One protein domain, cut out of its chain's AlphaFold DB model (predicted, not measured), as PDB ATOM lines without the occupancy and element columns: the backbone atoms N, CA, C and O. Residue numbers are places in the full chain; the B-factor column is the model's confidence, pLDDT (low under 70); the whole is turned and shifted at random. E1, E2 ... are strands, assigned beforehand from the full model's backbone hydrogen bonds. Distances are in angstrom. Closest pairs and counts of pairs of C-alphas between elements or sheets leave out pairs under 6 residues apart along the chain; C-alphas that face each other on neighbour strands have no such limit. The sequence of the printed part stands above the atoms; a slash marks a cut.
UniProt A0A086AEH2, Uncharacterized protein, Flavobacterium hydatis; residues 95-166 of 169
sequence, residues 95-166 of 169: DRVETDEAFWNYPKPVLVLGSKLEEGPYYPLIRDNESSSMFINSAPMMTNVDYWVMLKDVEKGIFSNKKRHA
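What this domain is: This is residues 95 to 166 of the 169 residues of an uncharacterized protein of Flavobacterium hydatis (UniProt A0A086AEH2). Look for a small sandwich with little regular structure: the sheet E3 E5 E6 lies face to face with the sheet E1 E2 E4, and edge strands E1 and E6 come together at one side. The 72 printed residues hold no named helix and six strands, E1 to E6 in chain order; the class is all strand, both sheets antiparallel. The whole is compact, radius of gyration of the C-alphas 11.2 A, spanning 27 by 24 by 21 A.

Where its parts are: Find C-alpha 147 at (129.345, 140.450, 148.050); E5, residues 147 to 153, runs 19.8 A from there. Its sheet adds E3, residues 111 to 115, 13.4 A, and E6, residues 163 to 165. E1, residues 95 to 97, begins at (140.472, 137.669, 159.014); E2 is residues 101 to 104, E4 138 to 140.

How they stand to each other: Within hydrogen-bond range are N 113 and O 150 of E3 and E5, 2.8 A; N 149 and O 163 of hairpin E5 and E6, 2.8 A; N 103 and O 96 of hairpin E1 and E2, 2.9 A; N 102 and O 139 of E2 and E4, 2.9 A. The closest C-alphas of E1 and E6, Val 97 and His 165, are 5.9 A apart.

The domain as a whole: The farthest C-alphas, Asn 144 and Lys 156, are 31.4 A apart. The printed part has no cut. E3 to E4 is a long link; pLDDT is under 70 at residues 107 and 126 to 136.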
ATOM      1  N   ASP A  95     140.762 137.555 157.582       88.94
ATOM      2  CA  ASP A  95     140.472 137.669 159.014       88.94
ATOM      3  C   ASP A  95     139.079 138.247 159.251       88.94
ATOM      4  O   ASP A  95     138.237 137.645 159.929       88.94
ATOM      5  N   ARG A  96     138.799 139.407 158.653       88.38
ATOM      6  CA  ARG A  96     137.500 140.081 158.749       88.38
ATOM      7  C   ARG A  96     137.252 140.998 157.558       88.38
ATOM      8  O   ARG A  96     138.183 141.424 156.882       88.38
ATOM      9  N   VAL A  97     135.974 141.264 157.321       87.81
ATOM     10  CA  VAL A  97     135.491 142.225 156.333       87.81
ATOM     11  C   VAL A  97     134.550 143.161 157.077       87.81
ATOM     12  O   VAL A  97     133.576 142.704 157.675       87.81
ATOM     13  N   GLU A  98     134.906 144.432 157.098       86.00
ATOM     14  CA  GLU A  98     134.138 145.533 157.668       86.00
ATOM     15  C   GLU A  98     133.433 146.295 156.537       86.00
ATOM     16  O   GLU A  98     133.495 145.891 155.375       86.00
ATOM     17  N   THR A  99     132.706 147.360 156.877       81.00
ATOM     18  CA  THR A  99     131.852 148.101 155.935       81.00
ATOM     19  C   THR A  99     132.626 148.715 154.767       81.00
ATOM     20  O   THR A  99     132.104 148.825 153.661       81.00
ATOM     21  N   ASP A 100     133.855 149.149 155.010       82.19
ATOM     22  CA  ASP A 100     134.696 149.871 154.062       82.19
ATOM     23  C   ASP A 100     136.076 149.237 153.869       82.19
ATOM     24  O   ASP A 100     136.781 149.633 152.945       82.19
ATOM     25  N   GLU A 101     136.447 148.212 154.643       85.25
ATOM     26  CA  GLU A 101     137.763 147.573 154.550       85.25
ATOM     27  C   GLU A 101     137.727 146.050 154.762       85.25
ATOM     28  O   GLU A 101     136.946 145.506 155.542       85.25
ATOM     29  N   ALA A 102     138.618 145.334 154.075       86.06
ATOM     30  CA  ALA A 102     138.924 143.926 154.323       86.06
ATOM     31  C   ALA A 102     140.322 143.791 154.935       86.06
ATOM     32  O   ALA A 102     141.232 144.479 154.489       86.06
ATOM     33  N   PHE A 103     140.501 142.879 155.896       86.25
ATOM     34  CA  PHE A 103     141.752 142.694 156.644       86.25
ATOM     35  C   PHE A 103     142.251 141.249 156.592       86.25
ATOM     36  O   PHE A 103     141.456 140.302 156.650       86.25
ATOM     37  N   TRP A 104     143.569 141.078 156.553       87.94
ATOM     38  CA  TRP A 104     144.230 139.777 156.631       87.94
ATOM     39  C   TRP A 104     145.557 139.852 157.381       87.94
ATOM     40  O   TRP A 104     146.079 140.924 157.664       87.94
ATOM     41  N   ASN A 105     146.140 138.694 157.669       81.19
ATOM     42  CA  ASN A 105     147.498 138.594 158.185       81.19
ATOM     43  C   ASN A 105     148.290 137.618 157.316       81.19
ATOM     44  O   ASN A 105     148.405 136.427 157.606       81.19
ATOM     45  N   TYR A 106     148.782 138.126 156.189       77.88
ATOM     46  CA  TYR A 106     149.553 137.354 155.228       77.88
ATOM     47  C   TYR A 106     150.694 138.220 154.709       77.88
ATOM     48  O   TYR A 106     150.472 139.364 154.331       77.88
ATOM     49  N   PRO A 107     151.924 137.705 154.686       69.75
ATOM     50  CA  PRO A 107     153.095 138.560 154.560       69.75
ATOM     51  C   PRO A 107     153.523 138.857 153.130       69.75
ATOM     52  O   PRO A 107     154.551 139.487 152.890       69.75
ATOM     53  N   LYS A 108     152.775 138.323 152.173       74.94
ATOM     54  CA  LYS A 108     153.001 138.529 150.755       74.94
ATOM     55  C   LYS A 108     151.825 139.296 150.162       74.94
ATOM     56  O   LYS A 108     150.720 139.203 150.697       74.94
ATOM     57  N   PRO A 109     152.034 139.973 149.026       76.38
ATOM     58  CA  PRO A 109     150.944 140.569 148.272       76.38
ATOM     59  C   PRO A 109     149.860 139.538 147.935       76.38
ATOM     60  O   PRO A 109     150.154 138.423 147.498       76.38
ATOM     61  N   VAL A 110     148.601 139.930 148.117       82.62
ATOM     62  CA  VAL A 110     147.420 139.124 147.791       82.62
ATOM     63  C   VAL A 110     146.488 139.915 146.890       82.62
ATOM     64  O   VAL A 110     146.412 141.138 146.965       82.62
ATOM     65  N   LEU A 111     145.750 139.206 146.044       86.44
ATOM     66  CA  LEU A 111     144.683 139.780 145.240       86.44
ATOM     67  C   LEU A 111     143.355 139.640 145.987       86.44
ATOM     68  O   LEU A 111     142.967 138.523 146.344       86.44
ATOM     69  N   VAL A 112     142.649 140.752 146.188       88.31
ATOM     70  CA  VAL A 112     141.324 140.763 146.822       88.31
ATOM     71  C   VAL A 112     140.247 140.559 145.762       88.31
ATOM     72  O   VAL A 112     140.124 141.330 144.806       88.31
ATOM     73  N   LEU A 113     139.468 139.495 145.925       89.56
ATOM     74  CA  LEU A 113     138.475 139.039 144.965       89.56
ATOM     75  C   LEU A 113     137.066 139.121 145.549       89.56
ATOM     76  O   LEU A 113     136.865 138.835 146.726       89.56
ATOM     77  N   GLY A 114     136.090 139.438 144.701       90.50
ATOM     78  CA  GLY A 114     134.688 139.596 145.069       90.50
ATOM     79  C   GLY A 114     133.733 138.846 144.150       90.50
ATOM     80  O   GLY A 114     133.964 138.761 142.941       90.50
ATOM     81  N   SER A 115     132.637 138.337 144.711       90.19
ATOM     82  CA  SER A 115     131.536 137.731 143.958       90.19
ATOM     83  C   SER A 115     130.179 138.044 144.580       90.19
ATOM     84  O   SER A 115     130.044 138.128 145.793       90.19
ATOM     85  N   LYS A 116     129.130 138.166 143.761       89.06
ATOM     86  CA  LYS A 116     127.749 138.291 144.266       89.06
ATOM     87  C   LYS A 116     127.207 136.978 144.846       89.06
ATOM     88  O   LYS A 116     126.181 136.988 145.518       89.06
ATOM     89  N   LEU A 117     127.868 135.857 144.564       87.12
ATOM     90  CA  LEU A 117     127.482 134.517 145.000       87.12
ATOM     91  C   LEU A 117     128.611 133.915 145.838       87.12
ATOM     92  O   LEU A 117     129.781 134.171 145.570       87.12
ATOM     93  N   GLU A 118     128.269 133.097 146.830       87.81
ATOM     94  CA  GLU A 118     129.272 132.393 147.642       87.81
ATOM     95  C   GLU A 118     130.094 131.434 146.773       87.81
ATOM     96  O   GLU A 118     131.330 131.442 146.788       87.81
ATOM     97  N   GLU A 119     129.386 130.672 145.938       88.19
ATOM     98  CA  GLU A 119     129.927 129.808 144.896       88.19
ATOM     99  C   GLU A 119     129.606 130.415 143.527       88.19
ATOM    100  O   GLU A 119     128.472 130.372 143.049       88.19
ATOM    101  N   GLY A 120     130.603 131.033 142.900       85.62
ATOM    102  CA  GLY A 120     130.433 131.726 141.630       85.62
ATOM    103  C   GLY A 120     131.749 132.269 141.086       85.62
ATOM    104  O   GLY A 120     132.810 132.037 141.670       85.62
ATOM    105  N   PRO A 121     131.714 132.988 139.954       87.25
ATOM    106  CA  PRO A 121     132.902 133.637 139.432       87.25
ATOM    107  C   PRO A 121     133.309 134.788 140.359       87.25
ATOM    108  O   PRO A 121     132.479 135.614 140.750       87.25
ATOM    109  N   TYR A 122     134.592 134.824 140.702       90.06
ATOM    110  CA  TYR A 122     135.202 135.874 141.508       90.06
ATOM    111  C   TYR A 122     136.041 136.790 140.625       90.06
ATOM    112  O   TYR A 122     136.794 136.321 139.769       90.06
ATOM    113  N   TYR A 123     135.934 138.093 140.867       88.12
ATOM    114  CA  TYR A 123     136.625 139.123 140.098       88.12
ATOM    115  C   TYR A 123     137.453 140.019 141.022       88.12
ATOM    116  O   TYR A 123     137.052 140.221 142.168       88.12
ATOM    117  N   PRO A 124     138.584 140.573 140.554       86.31
ATOM    118  CA  PRO A 124     139.356 141.544 141.325       86.31
ATOM    119  C   PRO A 124     138.488 142.731 141.743       86.31
ATOM    120  O   PRO A 124     137.913 143.408 140.888       86.31
ATOM    121  N   LEU A 125     138.388 142.966 143.053       77.88
ATOM    122  CA  LEU A 125     137.691 144.133 143.605       77.88
ATOM    123  C   LEU A 125     138.562 145.383 143.541       77.88
ATOM    124  O   LEU A 125     138.052 146.484 143.362       77.88
ATOM    125  N   ILE A 126     139.877 145.193 143.638       67.94
ATOM    126  CA  ILE A 126     140.871 146.256 143.593       67.94
ATOM    127  C   ILE A 126     141.742 145.989 142.376       67.94
ATOM    128  O   ILE A 126     142.324 144.914 142.231       67.94
ATOM    129  N   ARG A 127     141.758 146.952 141.456       53.94
ATOM    130  CA  ARG A 127     142.650 146.941 140.298       53.94
ATOM    131  C   ARG A 127     143.969 147.541 140.771       53.94
ATOM    132  O   ARG A 127     143.972 148.700 141.149       53.94
ATOM    133  N   ASP A 128     145.004 146.711 140.815       46.38
ATOM    134  CA  ASP A 128     146.429 146.994 141.020       46.38
ATOM    135  C   ASP A 128     146.842 148.418 141.472       46.38
ATOM    136  O   ASP A 128     146.651 149.399 140.757       46.38
ATOM    137  N   ASN A 129     147.596 148.459 142.582       42.75
ATOM    138  CA  ASN A 129     148.541 149.514 142.998       42.75
ATOM    139  C   ASN A 129     148.045 150.709 143.833       42.75
ATOM    140  O   ASN A 129     148.356 151.854 143.508       42.75
ATOM    141  N   GLU A 130     147.492 150.461 145.021       47.72
ATOM    142  CA  GLU A 130     147.790 151.354 146.153       47.72
ATOM    143  C   GLU A 130     148.838 150.688 147.044       47.72
ATOM    144  O   GLU A 130     148.547 149.856 147.901       47.72
ATOM    145  N   SER A 131     150.099 151.030 146.791       45.91
ATOM    146  CA  SER A 131     151.292 150.526 147.478       45.91
ATOM    147  C   SER A 131     151.281 150.718 149.002       45.91
ATOM    148  O   SER A 131     152.062 150.070 149.691       45.91
ATOM    149  N   SER A 132     150.392 151.555 149.541       45.28
ATOM    150  CA  SER A 132     150.178 151.761 150.979       45.28
ATOM    151  C   SER A 132     149.402 150.624 151.656       45.28
ATOM    152  O   SER A 132     149.643 150.338 152.826       45.28
ATOM    153  N   SER A 133     148.514 149.945 150.928       49.41
ATOM    154  CA  SER A 133     147.605 148.919 151.470       49.41
ATOM    155  C   SER A 133     148.314 147.591 151.804       49.41
ATOM    156  O   SER A 133     147.916 146.858 152.710       49.41
ATOM    157  N   MET A 134     149.458 147.332 151.160       47.06
ATOM    158  CA  MET A 134     150.311 146.164 151.423       47.06
ATOM    159  C   MET A 134     151.044 146.215 152.771       47.06
ATOM    160  O   MET A 134     151.413 145.166 153.286       47.06
ATOM    161  N   PHE A 135     151.253 147.399 153.359       47.88
ATOM    162  CA  PHE A 135     151.951 147.523 154.648       47.88
ATOM    163  C   PHE A 135     151.048 147.241 155.853       47.88
ATOM    164  O   PHE A 135     151.549 146.948 156.934       47.88
ATOM    165  N   ILE A 136     149.728 147.341 155.675       63.09
ATOM    166  CA  ILE A 136     148.739 147.233 156.760       63.09
ATOM    167  C   ILE A 136     147.892 145.954 156.606       63.09
ATOM    168  O   ILE A 136     147.089 145.634 157.477       63.09
ATOM    169  N   ASN A 137     148.105 145.179 155.530       73.88
ATOM    170  CA  ASN A 137     147.288 144.018 155.164       73.88
ATOM    171  C   ASN A 137     145.783 144.324 155.200       73.88
ATOM    172  O   ASN A 137     144.977 143.569 155.755       73.88
ATOM    173  N   SER A 138     145.421 145.465 154.621       79.81
ATOM    174  CA  SER A 138     144.038 145.892 154.478       79.81
ATOM    175  C   SER A 138     143.762 146.341 153.052       79.81
ATOM    176  O   SER A 138     144.686 146.637 152.297       79.81
ATOM    177  N   ALA A 139     142.494 146.361 152.647       79.75
ATOM    178  CA  ALA A 139     142.117 146.884 151.344       79.75
ATOM    179  C   ALA A 139     140.718 147.510 151.361       79.75
ATOM    180  O   ALA A 139     139.800 146.893 151.915       79.75
ATOM    181  N   PRO A 140     140.533 148.680 150.721       80.00
ATOM    182  CA  PRO A 140     139.251 149.363 150.697       80.00
ATOM    183  C   PRO A 140     138.209 148.567 149.908       80.00
ATOM    184  O   PRO A 140     138.489 148.003 148.849       80.00
ATOM    185  N   MET A 141     136.989 148.551 150.425       78.19
ATOM    186  CA  MET A 141     135.834 147.811 149.931       78.19
ATOM    187  C   MET A 141     134.766 148.761 149.376       78.19
ATOM    188  O   MET A 141     134.653 149.924 149.758       78.19
ATOM    189  N   MET A 142     133.956 148.261 148.441       73.69
ATOM    190  CA  MET A 142     132.792 148.994 147.951       73.69
ATOM    191  C   MET A 142     131.672 148.915 148.992       73.69
ATOM    192  O   MET A 142     131.000 147.895 149.115       73.69
ATOM    193  N   THR A 143     131.419 150.023 149.683       70.12
ATOM    194  CA  THR A 143     130.454 150.126 150.795       70.12
ATOM    195  C   THR A 143     128.991 149.884 150.399       70.12
ATOM    196  O   THR A 143     128.153 149.621 151.256       70.12
ATOM    197  N   ASN A 144     128.667 149.958 149.102       72.88
ATOM    198  CA  ASN A 144     127.289 149.989 148.597       72.88
ATOM    199  C   ASN A 144     126.780 148.670 147.987       72.88
ATOM    200  O   ASN A 144     125.736 148.668 147.329       72.88
ATOM    201  N   VAL A 145     127.523 147.568 148.118       75.69
ATOM    202  CA  VAL A 145     127.147 146.288 147.505       75.69
ATOM    203  C   VAL A 145     127.432 145.130 148.460       75.69
ATOM    204  O   VAL A 145     128.532 145.014 148.993       75.69
ATOM    205  N   ASP A 146     126.465 144.228 148.604       83.31
ATOM    206  CA  ASP A 146     126.669 142.922 149.233       83.31
ATOM    207  C   ASP A 146     127.454 141.994 148.296       83.31
ATOM    208  O   ASP A 146     127.052 141.747 147.152       83.31
ATOM    209  N   TYR A 147     128.557 141.437 148.787       88.31
ATOM    210  CA  TYR A 147     129.345 140.450 148.050       88.31
ATOM    211  C   TYR A 147     130.142 139.544 148.989       88.31
ATOM    212  O   TYR A 147     130.390 139.847 150.152       88.31
ATOM    213  N   TRP A 148     130.552 138.396 148.470       91.88
ATOM    214  CA  TRP A 148     131.510 137.488 149.079       91.88
ATOM    215  C   TRP A 148     132.923 137.885 148.692       91.88
ATOM    216  O   TRP A 148     133.184 138.169 147.525       91.88
ATOM    217  N   VAL A 149     133.823 137.881 149.667       91.19
ATOM    218  CA  VAL A 149     135.228 138.265 149.537       91.19
ATOM    219  C   VAL A 149     136.116 137.061 149.801       91.19
ATOM    220  O   VAL A 149     135.860 136.287 150.726       91.19
ATOM    221  N   MET A 150     137.174 136.926 149.008       93.12
ATOM    222  CA  MET A 150     138.274 135.995 149.255       93.12
ATOM    223  C   MET A 150     139.601 136.580 148.763       93.12
ATOM    224  O   MET A 150     139.623 137.487 147.931       93.12
ATOM    225  N   LEU A 151     140.707 136.034 149.251       91.19
ATOM    226  CA  LEU A 151     142.062 136.423 148.875       91.19
ATOM    227  C   LEU A 151     142.690 135.352 147.991       91.19
ATOM    228  O   LEU A 151     142.419 134.160 148.163       91.19
ATOM    229  N   LYS A 152     143.568 135.770 147.078       89.06
ATOM    230  CA  LYS A 152     144.401 134.877 146.269       89.06
ATOM    231  C   LYS A 152     145.868 135.281 146.358       89.06
ATOM    232  O   LYS A 152     146.220 136.405 146.007       89.06
ATOM    233  N   ASP A 153     146.727 134.340 146.732       86.62
ATOM    234  CA  ASP A 153     148.171 134.457 146.505       86.62
ATOM    235  C   ASP A 153     148.447 134.051 145.050       86.62
ATOM    236  O   ASP A 153     148.242 132.898 144.658       86.62
ATOM    237  N   VAL A 154     148.849 135.016 144.220       80.12
ATOM    238  CA  VAL A 154     149.057 134.799 142.780       80.12
ATOM    239  C   VAL A 154     150.270 133.905 142.518       80.12
ATOM    240  O   VAL A 154     150.228 133.105 141.586       80.12
ATOM    241  N   GLU A 155     151.313 133.993 143.348       76.38
ATOM    242  CA  GLU A 155     152.536 133.199 143.192       76.38
ATOM    243  C   GLU A 155     152.298 131.731 143.547       76.38
ATOM    244  O   GLU A 155     152.773 130.835 142.851       76.38
ATOM    245  N   LYS A 156     151.565 131.475 144.637       75.81
ATOM    246  CA  LYS A 156     151.313 130.114 145.135       75.81
ATOM    247  C   LYS A 156     150.035 129.479 144.590       75.81
ATOM    248  O   LYS A 156     149.850 128.277 144.750       75.81
ATOM    249  N   GLY A 157     149.137 130.261 143.990       83.50
ATOM    250  CA  GLY A 157     147.855 129.771 143.475       83.50
ATOM    251  C   GLY A 157     146.882 129.289 144.559       83.50
ATOM    252  O   GLY A 157     145.976 128.516 144.255       83.50
ATOM    253  N   ILE A 158     147.066 129.724 145.809       86.50
ATOM    254  CA  ILE A 158     146.211 129.361 146.948       86.50
ATOM    255  C   ILE A 158     145.157 130.439 147.222       86.50
ATOM    256  O   ILE A 158     145.359 131.614 146.902       86.50
ATOM    257  N   PHE A 159     144.051 130.031 147.844       91.19
ATOM    258  CA  PHE A 159     142.914 130.888 148.184       91.19
ATOM    259  C   PHE A 159     142.645 130.880 149.692       91.19
ATOM    260  O   PHE A 159     142.896 129.871 150.354       91.19
ATOM    261  N   SER A 160     142.113 131.985 150.217       92.50
ATOM    262  CA  SER A 160     141.626 132.056 151.599       92.50
ATOM    263  C   SER A 160     140.243 131.429 151.783       92.50
ATOM    264  O   SER A 160     139.553 131.067 150.829       92.50
ATOM    265  N   ASN A 161     139.785 131.395 153.035       93.06
ATOM    266  CA  ASN A 161     138.363 131.312 153.364       93.06
ATOM    267  C   ASN A 161     137.567 132.482 152.750       93.06
ATOM    268  O   ASN A 161     138.109 133.565 152.511       93.06
ATOM    269  N   LYS A 162     136.265 132.261 152.547       93.38
ATOM    270  CA  LYS A 162     135.313 133.264 152.049       93.38
ATOM    271  C   LYS A 162     134.635 133.973 153.220       93.38
ATOM    272  O   LYS A 162     134.310 133.335 154.222       93.38
ATOM    273  N   LYS A 163     134.389 135.278 153.097       93.31
ATOM    274  CA  LYS A 163     133.565 136.044 154.048       93.31
ATOM    275  C   LYS A 163     132.598 136.952 153.310       93.31
ATOM    276  O   LYS A 163     132.944 137.513 152.276       93.31
ATOM    277  N   ARG A 164     131.388 137.104 153.843       89.62
ATOM    278  CA  ARG A 164     130.392 138.023 153.293       89.62
ATOM    279  C   ARG A 164     130.665 139.442 153.793       89.62
ATOM    280  O   ARG A 164     130.723 139.659 154.998       89.62
ATOM    281  N   HIS A 165     130.783 140.380 152.864       85.31
ATOM    282  CA  HIS A 165     130.568 141.797 153.107       85.31
ATOM    283  C   HIS A 165     129.054 142.029 153.159       85.31
ATOM    284  O   HIS A 165     128.356 141.760 152.177       85.31
ATOM    285  N   ALA A 166     128.549 142.435 154.321       77.88
ATOM    286  CA  ALA A 166     127.147 142.771 154.514       77.88
ATOM    287  C   ALA A 166     127.038 144.280 154.718       77.88
ATOM    288  O   ALA A 166     127.683 144.828 155.613       77.88
TER     289      ALA A 166